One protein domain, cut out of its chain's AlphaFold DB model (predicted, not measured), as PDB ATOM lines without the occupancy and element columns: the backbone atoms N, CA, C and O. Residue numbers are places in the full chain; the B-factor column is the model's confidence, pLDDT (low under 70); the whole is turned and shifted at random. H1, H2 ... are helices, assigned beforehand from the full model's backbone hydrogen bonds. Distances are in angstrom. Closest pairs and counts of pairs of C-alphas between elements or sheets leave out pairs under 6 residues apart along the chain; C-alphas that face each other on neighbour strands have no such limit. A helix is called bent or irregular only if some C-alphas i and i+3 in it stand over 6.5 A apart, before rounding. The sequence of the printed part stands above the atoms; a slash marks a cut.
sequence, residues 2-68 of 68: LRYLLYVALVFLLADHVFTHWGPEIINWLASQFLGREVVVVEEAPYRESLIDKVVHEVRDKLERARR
ATOM      1  N   LEU A   2     354.617 281.533 205.183       83.81
ATOM      2  CA  LEU A   2     354.142 282.416 206.265       83.81
ATOM      3  C   LEU A   2     355.245 283.236 206.968       83.81
ATOM      4  O   LEU A   2     355.091 284.437 207.139       83.81
ATOM      5  N   ARG A   3     356.396 282.625 207.290       83.31
ATOM      6  CA  ARG A   3     357.533 283.336 207.911       83.31
ATOM      7  C   ARG A   3     358.031 284.536 207.096       83.31
ATOM      8  O   ARG A   3     358.356 285.566 207.661       83.31
ATOM      9  N   TYR A   4     358.051 284.415 205.768       88.31
ATOM     10  CA  TYR A   4     358.529 285.479 204.886       88.31
ATOM     11  C   TYR A   4     357.518 286.619 204.796       88.31
ATOM     12  O   TYR A   4     357.919 287.776 204.796       88.31
ATOM     13  N   LEU A   5     356.221 286.301 204.803       86.50
ATOM     14  CA  LEU A   5     355.163 287.310 204.887       86.50
ATOM     15  C   LEU A   5     355.250 288.106 206.195       86.50
ATOM     16  O   LEU A   5     355.132 289.326 206.167       86.50
ATOM     17  N   LEU A   6     355.528 287.437 207.320       87.25
ATOM     18  CA  LEU A   6     355.723 288.106 208.610       87.25
ATOM     19  C   LEU A   6     356.957 289.017 208.611       87.25
ATOM     20  O   LEU A   6     356.882 290.131 209.117       87.25
ATOM     21  N   TYR A   7     358.070 288.585 208.011       86.88
ATOM     22  CA  TYR A   7     359.255 289.438 207.887       86.88
ATOM     23  C   TYR A   7     359.002 290.663 207.012       86.88
ATOM     24  O   TYR A   7     359.401 291.760 207.383       86.88
ATOM     25  N   VAL A   8     358.303 290.499 205.890       88.62
ATOM     26  CA  VAL A   8     357.943 291.623 205.020       88.62
ATOM     27  C   VAL A   8     357.039 292.608 205.764       88.62
ATOM     28  O   VAL A   8     357.324 293.800 205.769       88.62
ATOM     29  N   ALA A   9     356.004 292.123 206.457       83.88
ATOM     30  CA  ALA A   9     355.123 292.972 207.258       83.88
ATOM     31  C   ALA A   9     355.884 293.731 208.359       83.88
ATOM     32  O   ALA A   9     355.661 294.924 208.551       83.88
ATOM     33  N   LEU A  10     356.825 293.067 209.037       85.75
ATOM     34  CA  LEU A  10     357.670 293.701 210.047       85.75
ATOM     35  C   LEU A  10     358.549 294.805 209.445       85.75
ATOM     36  O   LEU A  10     358.650 295.882 210.022       85.75
ATOM     37  N   VAL A  11     359.149 294.564 208.277       88.56
ATOM     38  CA  VAL A  11     359.953 295.574 207.574       88.56
ATOM     39  C   VAL A  11     359.104 296.789 207.204       88.56
ATOM     40  O   VAL A  11     359.556 297.910 207.402       88.56
ATOM     41  N   PHE A  12     357.869 296.591 206.733       87.44
ATOM     42  CA  PHE A  12     356.957 297.703 206.441       87.44
ATOM     43  C   PHE A  12     356.609 298.522 207.686       87.44
ATOM     44  O   PHE A  12     356.611 299.747 207.614       87.44
ATOM     45  N   LEU A  13     356.359 297.872 208.824       84.56
ATOM     46  CA  LEU A  13     356.075 298.568 210.084       84.56
ATOM     47  C   LEU A  13     357.281 299.369 210.586       84.56
ATOM     48  O   LEU A  13     357.131 300.511 211.013       84.56
ATOM     49  N   LEU A  14     358.480 298.788 210.512       83.69
ATOM     50  CA  LEU A  14     359.710 299.484 210.888       83.69
ATOM     51  C   LEU A  14     359.988 300.664 209.955       83.69
ATOM     52  O   LEU A  14     360.355 301.735 210.426       83.69
ATOM     53  N   ALA A  15     359.775 300.489 208.649       82.81
ATOM     54  CA  ALA A  15     359.917 301.563 207.676       82.81
ATOM     55  C   ALA A  15     358.923 302.700 207.948       82.81
ATOM     56  O   ALA A  15     359.346 303.848 208.010       82.81
ATOM     57  N   ASP A  16     357.640 302.398 208.174       82.69
ATOM     58  CA  ASP A  16     356.613 303.395 208.520       82.69
ATOM     59  C   ASP A  16     357.018 304.227 209.744       82.69
ATOM     60  O   ASP A  16     356.999 305.458 209.701       82.69
ATOM     61  N   HIS A  17     357.471 303.564 210.809       81.56
ATOM     62  CA  HIS A  17     357.912 304.232 212.030       81.56
ATOM     63  C   HIS A  17     359.143 305.116 211.794       81.56
ATOM     64  O   HIS A  17     359.164 306.274 212.206       81.56
ATOM     65  N   VAL A  18     360.141 304.598 211.072       82.81
ATOM     66  CA  VAL A  18     361.363 305.346 210.760       82.81
ATOM     67  C   VAL A  18     361.059 306.569 209.898       82.81
ATOM     68  O   VAL A  18     361.551 307.655 210.183       82.81
ATOM     69  N   PHE A  19     360.225 306.422 208.870       80.75
ATOM     70  CA  PHE A  19     359.825 307.536 208.014       80.75
ATOM     71  C   PHE A  19     358.968 308.563 208.752       80.75
ATOM     72  O   PHE A  19     359.056 309.751 208.459       80.75
ATOM     73  N   THR A  20     358.152 308.130 209.708       79.56
ATOM     74  CA  THR A  20     357.302 309.044 210.476       79.56
ATOM     75  C   THR A  20     358.125 309.931 211.411       79.56
ATOM     76  O   THR A  20     357.844 311.124 211.500       79.56
ATOM     77  N   HIS A  21     359.160 309.379 212.056       79.00
ATOM     78  CA  HIS A  21     359.973 310.109 213.040       79.00
ATOM     79  C   HIS A  21     361.219 310.773 212.452       79.00
ATOM     80  O   HIS A  21     361.550 311.889 212.836       79.00
ATOM     81  N   TRP A  22     361.882 310.128 211.492       82.12
ATOM     82  CA  TRP A  22     363.138 310.605 210.893       82.12
ATOM     83  C   TRP A  22     363.021 310.930 209.401       82.12
ATOM     84  O   TRP A  22     364.010 311.286 208.767       82.12
ATOM     85  N   GLY A  23     361.831 310.822 208.804       81.00
ATOM     86  CA  GLY A  23     361.630 311.085 207.376       81.00
ATOM     87  C   GLY A  23     362.107 312.471 206.932       81.00
ATOM     88  O   GLY A  23     362.914 312.538 206.004       81.00
ATOM     89  N   PRO A  24     361.667 313.571 207.578       81.56
ATOM     90  CA  PRO A  24     362.113 314.918 207.223       81.56
ATOM     91  C   PRO A  24     363.633 315.089 207.329       81.56
ATOM     92  O   PRO A  24     364.250 315.626 206.412       81.56
ATOM     93  N   GLU A  25     364.248 314.562 208.391       83.25
ATOM     94  CA  GLU A  25     365.696 314.620 208.614       83.25
ATOM     95  C   GLU A  25     366.469 313.865 207.523       83.25
ATOM     96  O   GLU A  25     367.386 314.418 206.921       83.25
ATOM     97  N   ILE A  26     366.050 312.639 207.189       83.88
ATOM     98  CA  ILE A  26     366.669 311.828 206.130       83.88
ATOM     99  C   ILE A  26     366.542 312.523 204.769       83.88
ATOM    100  O   ILE A  26     367.502 312.548 203.995       83.88
ATOM    101  N   ILE A  27     365.375 313.097 204.464       83.38
ATOM    102  CA  ILE A  27     365.132 313.785 203.189       83.38
ATOM    103  C   ILE A  27     365.981 315.055 203.092       83.38
ATOM    104  O   ILE A  27     366.616 315.282 202.062       83.38
ATOM    105  N   ASN A  28     366.037 315.856 204.157       85.38
ATOM    106  CA  ASN A  28     366.850 317.071 204.199       85.38
ATOM    107  C   ASN A  28     368.347 316.744 204.145       85.38
ATOM    108  O   ASN A  28     369.095 317.393 203.413       85.38
ATOM    109  N   TRP A  29     368.783 315.687 204.834       86.25
ATOM    110  CA  TRP A  29     370.155 315.197 204.760       86.25
ATOM    111  C   TRP A  29     370.520 314.773 203.335       86.25
ATOM    112  O   TRP A  29     371.495 315.284 202.782       86.25
ATOM    113  N   LEU A  30     369.713 313.927 202.687       86.88
ATOM    114  CA  LEU A  30     369.931 313.541 201.288       86.88
ATOM    115  C   LEU A  30     369.964 314.766 200.369       86.88
ATOM    116  O   LEU A  30     370.877 314.899 199.554       86.88
ATOM    117  N   ALA A  31     369.014 315.690 200.525       85.00
ATOM    118  CA  ALA A  31     368.970 316.916 199.740       85.00
ATOM    119  C   ALA A  31     370.244 317.755 199.912       85.00
ATOM    120  O   ALA A  31     370.785 318.243 198.921       85.00
ATOM    121  N   SER A  32     370.769 317.869 201.136       88.25
ATOM    122  CA  SER A  32     372.019 318.586 201.400       88.25
ATOM    123  C   SER A  32     373.242 317.927 200.757       88.25
ATOM    124  O   SER A  32     374.094 318.629 200.212       88.25
ATOM    125  N   GLN A  33     373.303 316.588 200.737       88.81
ATOM    126  CA  GLN A  33     374.372 315.843 200.063       88.81
ATOM    127  C   GLN A  33     374.324 316.045 198.545       88.81
ATOM    128  O   GLN A  33     375.357 316.270 197.919       88.81
ATOM    129  N   PHE A  34     373.128 316.013 197.946       87.81
ATOM    130  CA  PHE A  34     372.961 316.213 196.503       87.81
ATOM    131  C   PHE A  34     373.196 317.660 196.061       87.81
ATOM    132  O   PHE A  34     373.734 317.890 194.978       87.81
ATOM    133  N   LEU A  35     372.785 318.638 196.871       84.62
ATOM    134  CA  LEU A  35     372.880 320.061 196.536       84.62
ATOM    135  C   LEU A  35     374.191 320.708 197.008       84.62
ATOM    136  O   LEU A  35     374.441 321.867 196.674       84.62
ATOM    137  N   GLY A  36     375.017 319.992 197.778       83.88
ATOM    138  CA  GLY A  36     376.310 320.470 198.278       83.88
ATOM    139  C   GLY A  36     376.213 321.663 199.234       83.88
ATOM    140  O   GLY A  36     377.188 322.390 199.417       83.88
ATOM    141  N   ARG A  37     375.031 321.903 199.809       81.94
ATOM    142  CA  ARG A  37     374.750 322.983 200.761       81.94
ATOM    143  C   ARG A  37     373.644 322.546 201.712       81.94
ATOM    144  O   ARG A  37     372.824 321.710 201.344       81.94
ATOM    145  N   GLU A  38     373.583 323.131 202.901       82.06
ATOM    146  CA  GLU A  38     372.462 322.898 203.813       82.06
ATOM    147  C   GLU A  38     371.160 323.420 203.187       82.06
ATOM    148  O   GLU A  38     371.065 324.585 202.790       82.06
ATOM    149  N   VAL A  39     370.170 322.534 203.042       81.06
ATOM    150  CA  VAL A  39     368.851 322.852 202.484       81.06
ATOM    151  C   VAL A  39     367.787 322.131 203.297       81.06
ATOM    152  O   VAL A  39     367.872 320.925 203.511       81.06
ATOM    153  N   VAL A  40     366.758 322.876 203.690       82.00
ATOM    154  CA  VAL A  40     365.523 322.324 204.246       82.00
ATOM    155  C   VAL A  40     364.516 322.218 203.103       82.00
ATOM    156  O   VAL A  40     364.091 323.231 202.550       82.00
ATOM    157  N   VAL A  41     364.197 320.991 202.696       79.06
ATOM    158  CA  VAL A  41     363.217 320.678 201.638       79.06
ATOM    159  C   VAL A  41     361.878 320.269 202.246       79.06
ATOM    160  O   VAL A  41     360.827 320.537 201.668       79.06
ATOM    161  N   VAL A  42     361.913 319.632 203.415       80.62
ATOM    162  CA  VAL A  42     360.734 319.201 204.163       80.62
ATOM    163  C   VAL A  42     360.820 319.784 205.565       80.62
ATOM    164  O   VAL A  42     361.793 319.548 206.279       80.62
ATOM    165  N   GLU A  43     359.808 320.548 205.960       75.25
ATOM    166  CA  GLU A  43     359.683 321.022 207.338       75.25
ATOM    167  C   GLU A  43     359.366 319.843 208.264       75.25
ATOM    168  O   GLU A  43     358.560 318.969 207.928       75.25
ATOM    169  N   GLU A  44     359.995 319.819 209.441       68.25
ATOM    170  CA  GLU A  44     359.627 318.897 210.512       68.25
ATOM    171  C   GLU A  44     358.186 319.198 210.935       68.25
ATOM    172  O   GLU A  44     357.892 320.166 211.636       68.25
ATOM    173  N   ALA A  45     357.253 318.388 210.436       64.44
ATOM    174  CA  ALA A  45     355.860 318.478 210.832       64.44
ATOM    175  C   ALA A  45     355.724 318.143 212.330       64.44
ATOM    176  O   ALA A  45     356.503 317.340 212.851       64.44
ATOM    177  N   PRO A  46     354.711 318.694 213.029       63.97
ATOM    178  CA  PRO A  46     354.424 318.294 214.400       63.97
ATOM    179  C   PRO A  46     354.241 316.775 214.472       63.97
ATOM    180  O   PRO A  46     353.644 316.186 213.565       63.97
ATOM    181  N   TYR A  47     354.780 316.178 215.541       64.44
ATOM    182  CA  TYR A  47     354.794 314.739 215.827       64.44
ATOM    183  C   TYR A  47     353.574 314.012 215.247       64.44
ATOM    184  O   TYR A  47     352.429 314.304 215.604       64.44
ATOM    185  N   ARG A  48     353.826 313.061 214.343       67.25
ATOM    186  CA  ARG A  48     352.799 312.175 213.793       67.25
ATOM    187  C   ARG A  48     352.910 310.820 214.475       67.25
ATOM    188  O   ARG A  48     353.993 310.260 214.572       67.25
ATOM    189  N   GLU A  49     351.783 310.287 214.929       70.06
ATOM    190  CA  GLU A  49     351.739 308.926 215.462       70.06
ATOM    191  C   GLU A  49     351.924 307.911 214.333       70.06
ATOM    192  O   GLU A  49     351.109 307.851 213.404       70.06
ATOM    193  N   SER A  50     352.959 307.082 214.448       76.81
ATOM    194  CA  SER A  50     353.119 305.916 213.581       76.81
ATOM    195  C   SER A  50     352.111 304.822 213.944       76.81
ATOM    196  O   SER A  50     351.499 304.823 215.020       76.81
ATOM    197  N   LEU A  51     351.945 303.833 213.062       74.62
ATOM    198  CA  LEU A  51     351.101 302.671 213.362       74.62
ATOM    199  C   LEU A  51     351.598 301.894 214.590       74.62
ATOM    200  O   LEU A  51     350.787 301.357 215.344       74.62
ATOM    201  N   ILE A  52     352.914 301.873 214.816       76.56
ATOM    202  CA  ILE A  52     353.511 301.259 216.004       76.56
ATOM    203  C   ILE A  52     353.081 302.012 217.263       76.56
ATOM    204  O   ILE A  52     352.652 301.376 218.224       76.56
ATOM    205  N   ASP A  53     353.118 303.346 217.244       76.94
ATOM    206  CA  ASP A  53     352.755 304.164 218.408       76.94
ATOM    207  C   ASP A  53     351.295 303.924 218.808       76.94
ATOM    208  O   ASP A  53     350.998 303.698 219.982       76.94
ATOM    209  N   LYS A  54     350.387 303.843 217.826       81.44
ATOM    210  CA  LYS A  54     348.969 303.524 218.063       81.44
ATOM    211  C   LYS A  54     348.775 302.161 218.716       81.44
ATOM    212  O   LYS A  54     348.012 302.037 219.674       81.44
ATOM    213  N   VAL A  55     349.476 301.140 218.222       80.69
ATOM    214  CA  VAL A  55     349.399 299.783 218.781       80.69
ATOM    215  C   VAL A  55     349.964 299.749 220.201       80.69
ATOM    216  O   VAL A  55     349.364 299.137 221.082       80.69
ATOM    217  N   VAL A  56     351.083 300.433 220.455       81.38
ATOM    218  CA  VAL A  56     351.680 300.532 221.795       81.38
ATOM    219  C   VAL A  56     350.724 301.224 222.767       81.38
ATOM    220  O   VAL A  56     350.522 300.715 223.873       81.38
ATOM    221  N   HIS A  57     350.094 302.327 222.357       83.19
ATOM    222  CA  HIS A  57     349.083 303.019 223.158       83.19
ATOM    223  C   HIS A  57     347.889 302.113 223.479       83.19
ATOM    224  O   HIS A  57     347.515 301.984 224.644       83.19
ATOM    225  N   GLU A  58     347.343 301.403 222.491       85.25
ATOM    226  CA  GLU A  58     346.205 300.509 222.711       85.25
ATOM    227  C   GLU A  58     346.550 299.335 223.647       85.25
ATOM    228  O   GLU A  58     345.755 298.962 224.517       85.25
ATOM    229  N   VAL A  59     347.744 298.752 223.499       85.06
ATOM    230  CA  VAL A  59     348.225 297.668 224.369       85.06
ATOM    231  C   VAL A  59     348.434 298.170 225.795       85.06
ATOM    232  O   VAL A  59     348.008 297.509 226.746       85.06
ATOM    233  N   ARG A  60     349.043 299.349 225.954       83.75
ATOM    234  CA  ARG A  60     349.241 299.983 227.258       83.75
ATOM    235  C   ARG A  60     347.905 300.253 227.950       83.75
ATOM    236  O   ARG A  60     347.741 299.866 229.104       83.75
ATOM    237  N   ASP A  61     346.936 300.820 227.240       86.62
ATOM    238  CA  ASP A  61     345.604 301.116 227.779       86.62
ATOM    239  C   ASP A  61     344.840 299.854 228.197       86.62
ATOM    240  O   ASP A  61     344.067 299.872 229.159       86.62
ATOM    241  N   LYS A  62     345.024 298.743 227.472       84.56
ATOM    242  CA  LYS A  62     344.450 297.442 227.844       84.56
ATOM    243  C   LYS A  62     345.128 296.861 229.085       84.56
ATOM    244  O   LYS A  62     344.431 296.360 229.966       84.56
ATOM    245  N   LEU A  63     346.455 296.959 229.186       83.75
ATOM    246  CA  LEU A  63     347.217 296.512 230.359       83.75
ATOM    247  C   LEU A  63     346.872 297.322 231.614       83.75
ATOM    248  O   LEU A  63     346.685 296.743 232.682       83.75
ATOM    249  N   GLU A  64     346.746 298.645 231.499       83.19
ATOM    250  CA  GLU A  64     346.364 299.509 232.620       83.19
ATOM    251  C   GLU A  64     344.925 299.242 233.088       83.19
ATOM    252  O   GLU A  64     344.670 299.241 234.293       83.19
ATOM    253  N   ARG A  65     343.996 298.948 232.165       81.56
ATOM    254  CA  ARG A  65     342.624 298.533 232.502       81.56
ATOM    255  C   ARG A  65     342.554 297.164 233.169       81.56
ATOM    256  O   ARG A  65     341.757 297.001 234.075       81.56
ATOM    257  N   ALA A  66     343.381 296.208 232.753       75.75
ATOM    258  CA  ALA A  66     343.444 294.887 233.383       75.75
ATOM    259  C   ALA A  66     344.101 294.908 234.778       75.75
ATOM    260  O   ALA A  66     343.964 293.953 235.537       75.75
ATOM    261  N   ARG A  67     344.845 295.976 235.101       74.00
ATOM    262  CA  ARG A  67     345.526 296.166 236.390       74.00
ATOM    263  C   ARG A  67     344.648 296.844 237.457       74.00
ATOM    264  O   ARG A  67     345.021 296.795 238.629       74.00
ATOM    265  N   ARG A  68     343.547 297.498 237.072       58.31
ATOM    266  CA  ARG A  68     342.558 298.091 237.993       58.31
ATOM    267  C   ARG A  68     341.423 297.116 238.262       58.31
ATOM    268  O   ARG A  68     340.923 297.155 239.403       58.31
TER     269      ARG A  68
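This is residues 2 to 68 of the 68 residues of an uncharacterized protein of Hydrogenivirga sp. 128-5-R1-1 (UniProt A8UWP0). A long helix, H1, is bent into an L; from the end of its second arm, H1b, a long link folds back, and H2 starts beside the first arm, H1a, and leads away. Residues 2 to 12 and 54 to 68 stick out as two free arms. The printed part has 67 residues, with named helices H1 and H2 and no named strand: all helix. It is extended and flat, with a radius of gyration of the C-alphas of 17.1 A and spans of 55 by 33 by 10 A.

H1, residues 2 to 35, was assigned as one helix by its hydrogen bonds but is bent: C-alphas 21 and 24 are 7.8 A apart. H1a, residues 2 to 21, begins at C-alpha (354.142, 282.416, 206.265) and measures 29.1 A; H1b, residues 24 to 35, 16.0 A. H2, residues 51 to 67, measures 24.6 A and ends at C-alpha (345.526, 296.166, 236.390).

H1a and H1b are about perpendicular, at 77 degrees. H1a, with residues 13 to 17 alone, touches residues 51 to 52 of H2, about perpendicular at 81 degrees; the closest C-alphas, of His 17 and Ile 52, are 6.6 A apart. H1b and H2 are apart. In H1a, H1b and H2 every O i to N i+4 pair is within hydrogen-bond range.

The farthest C-alphas, of Gly 36 and Arg 68, are 56.7 A apart. The printed part has no cut; the link H1 to H2, 15 residues, is long. Residues 44 to 48 and 68 have pLDDT under 70.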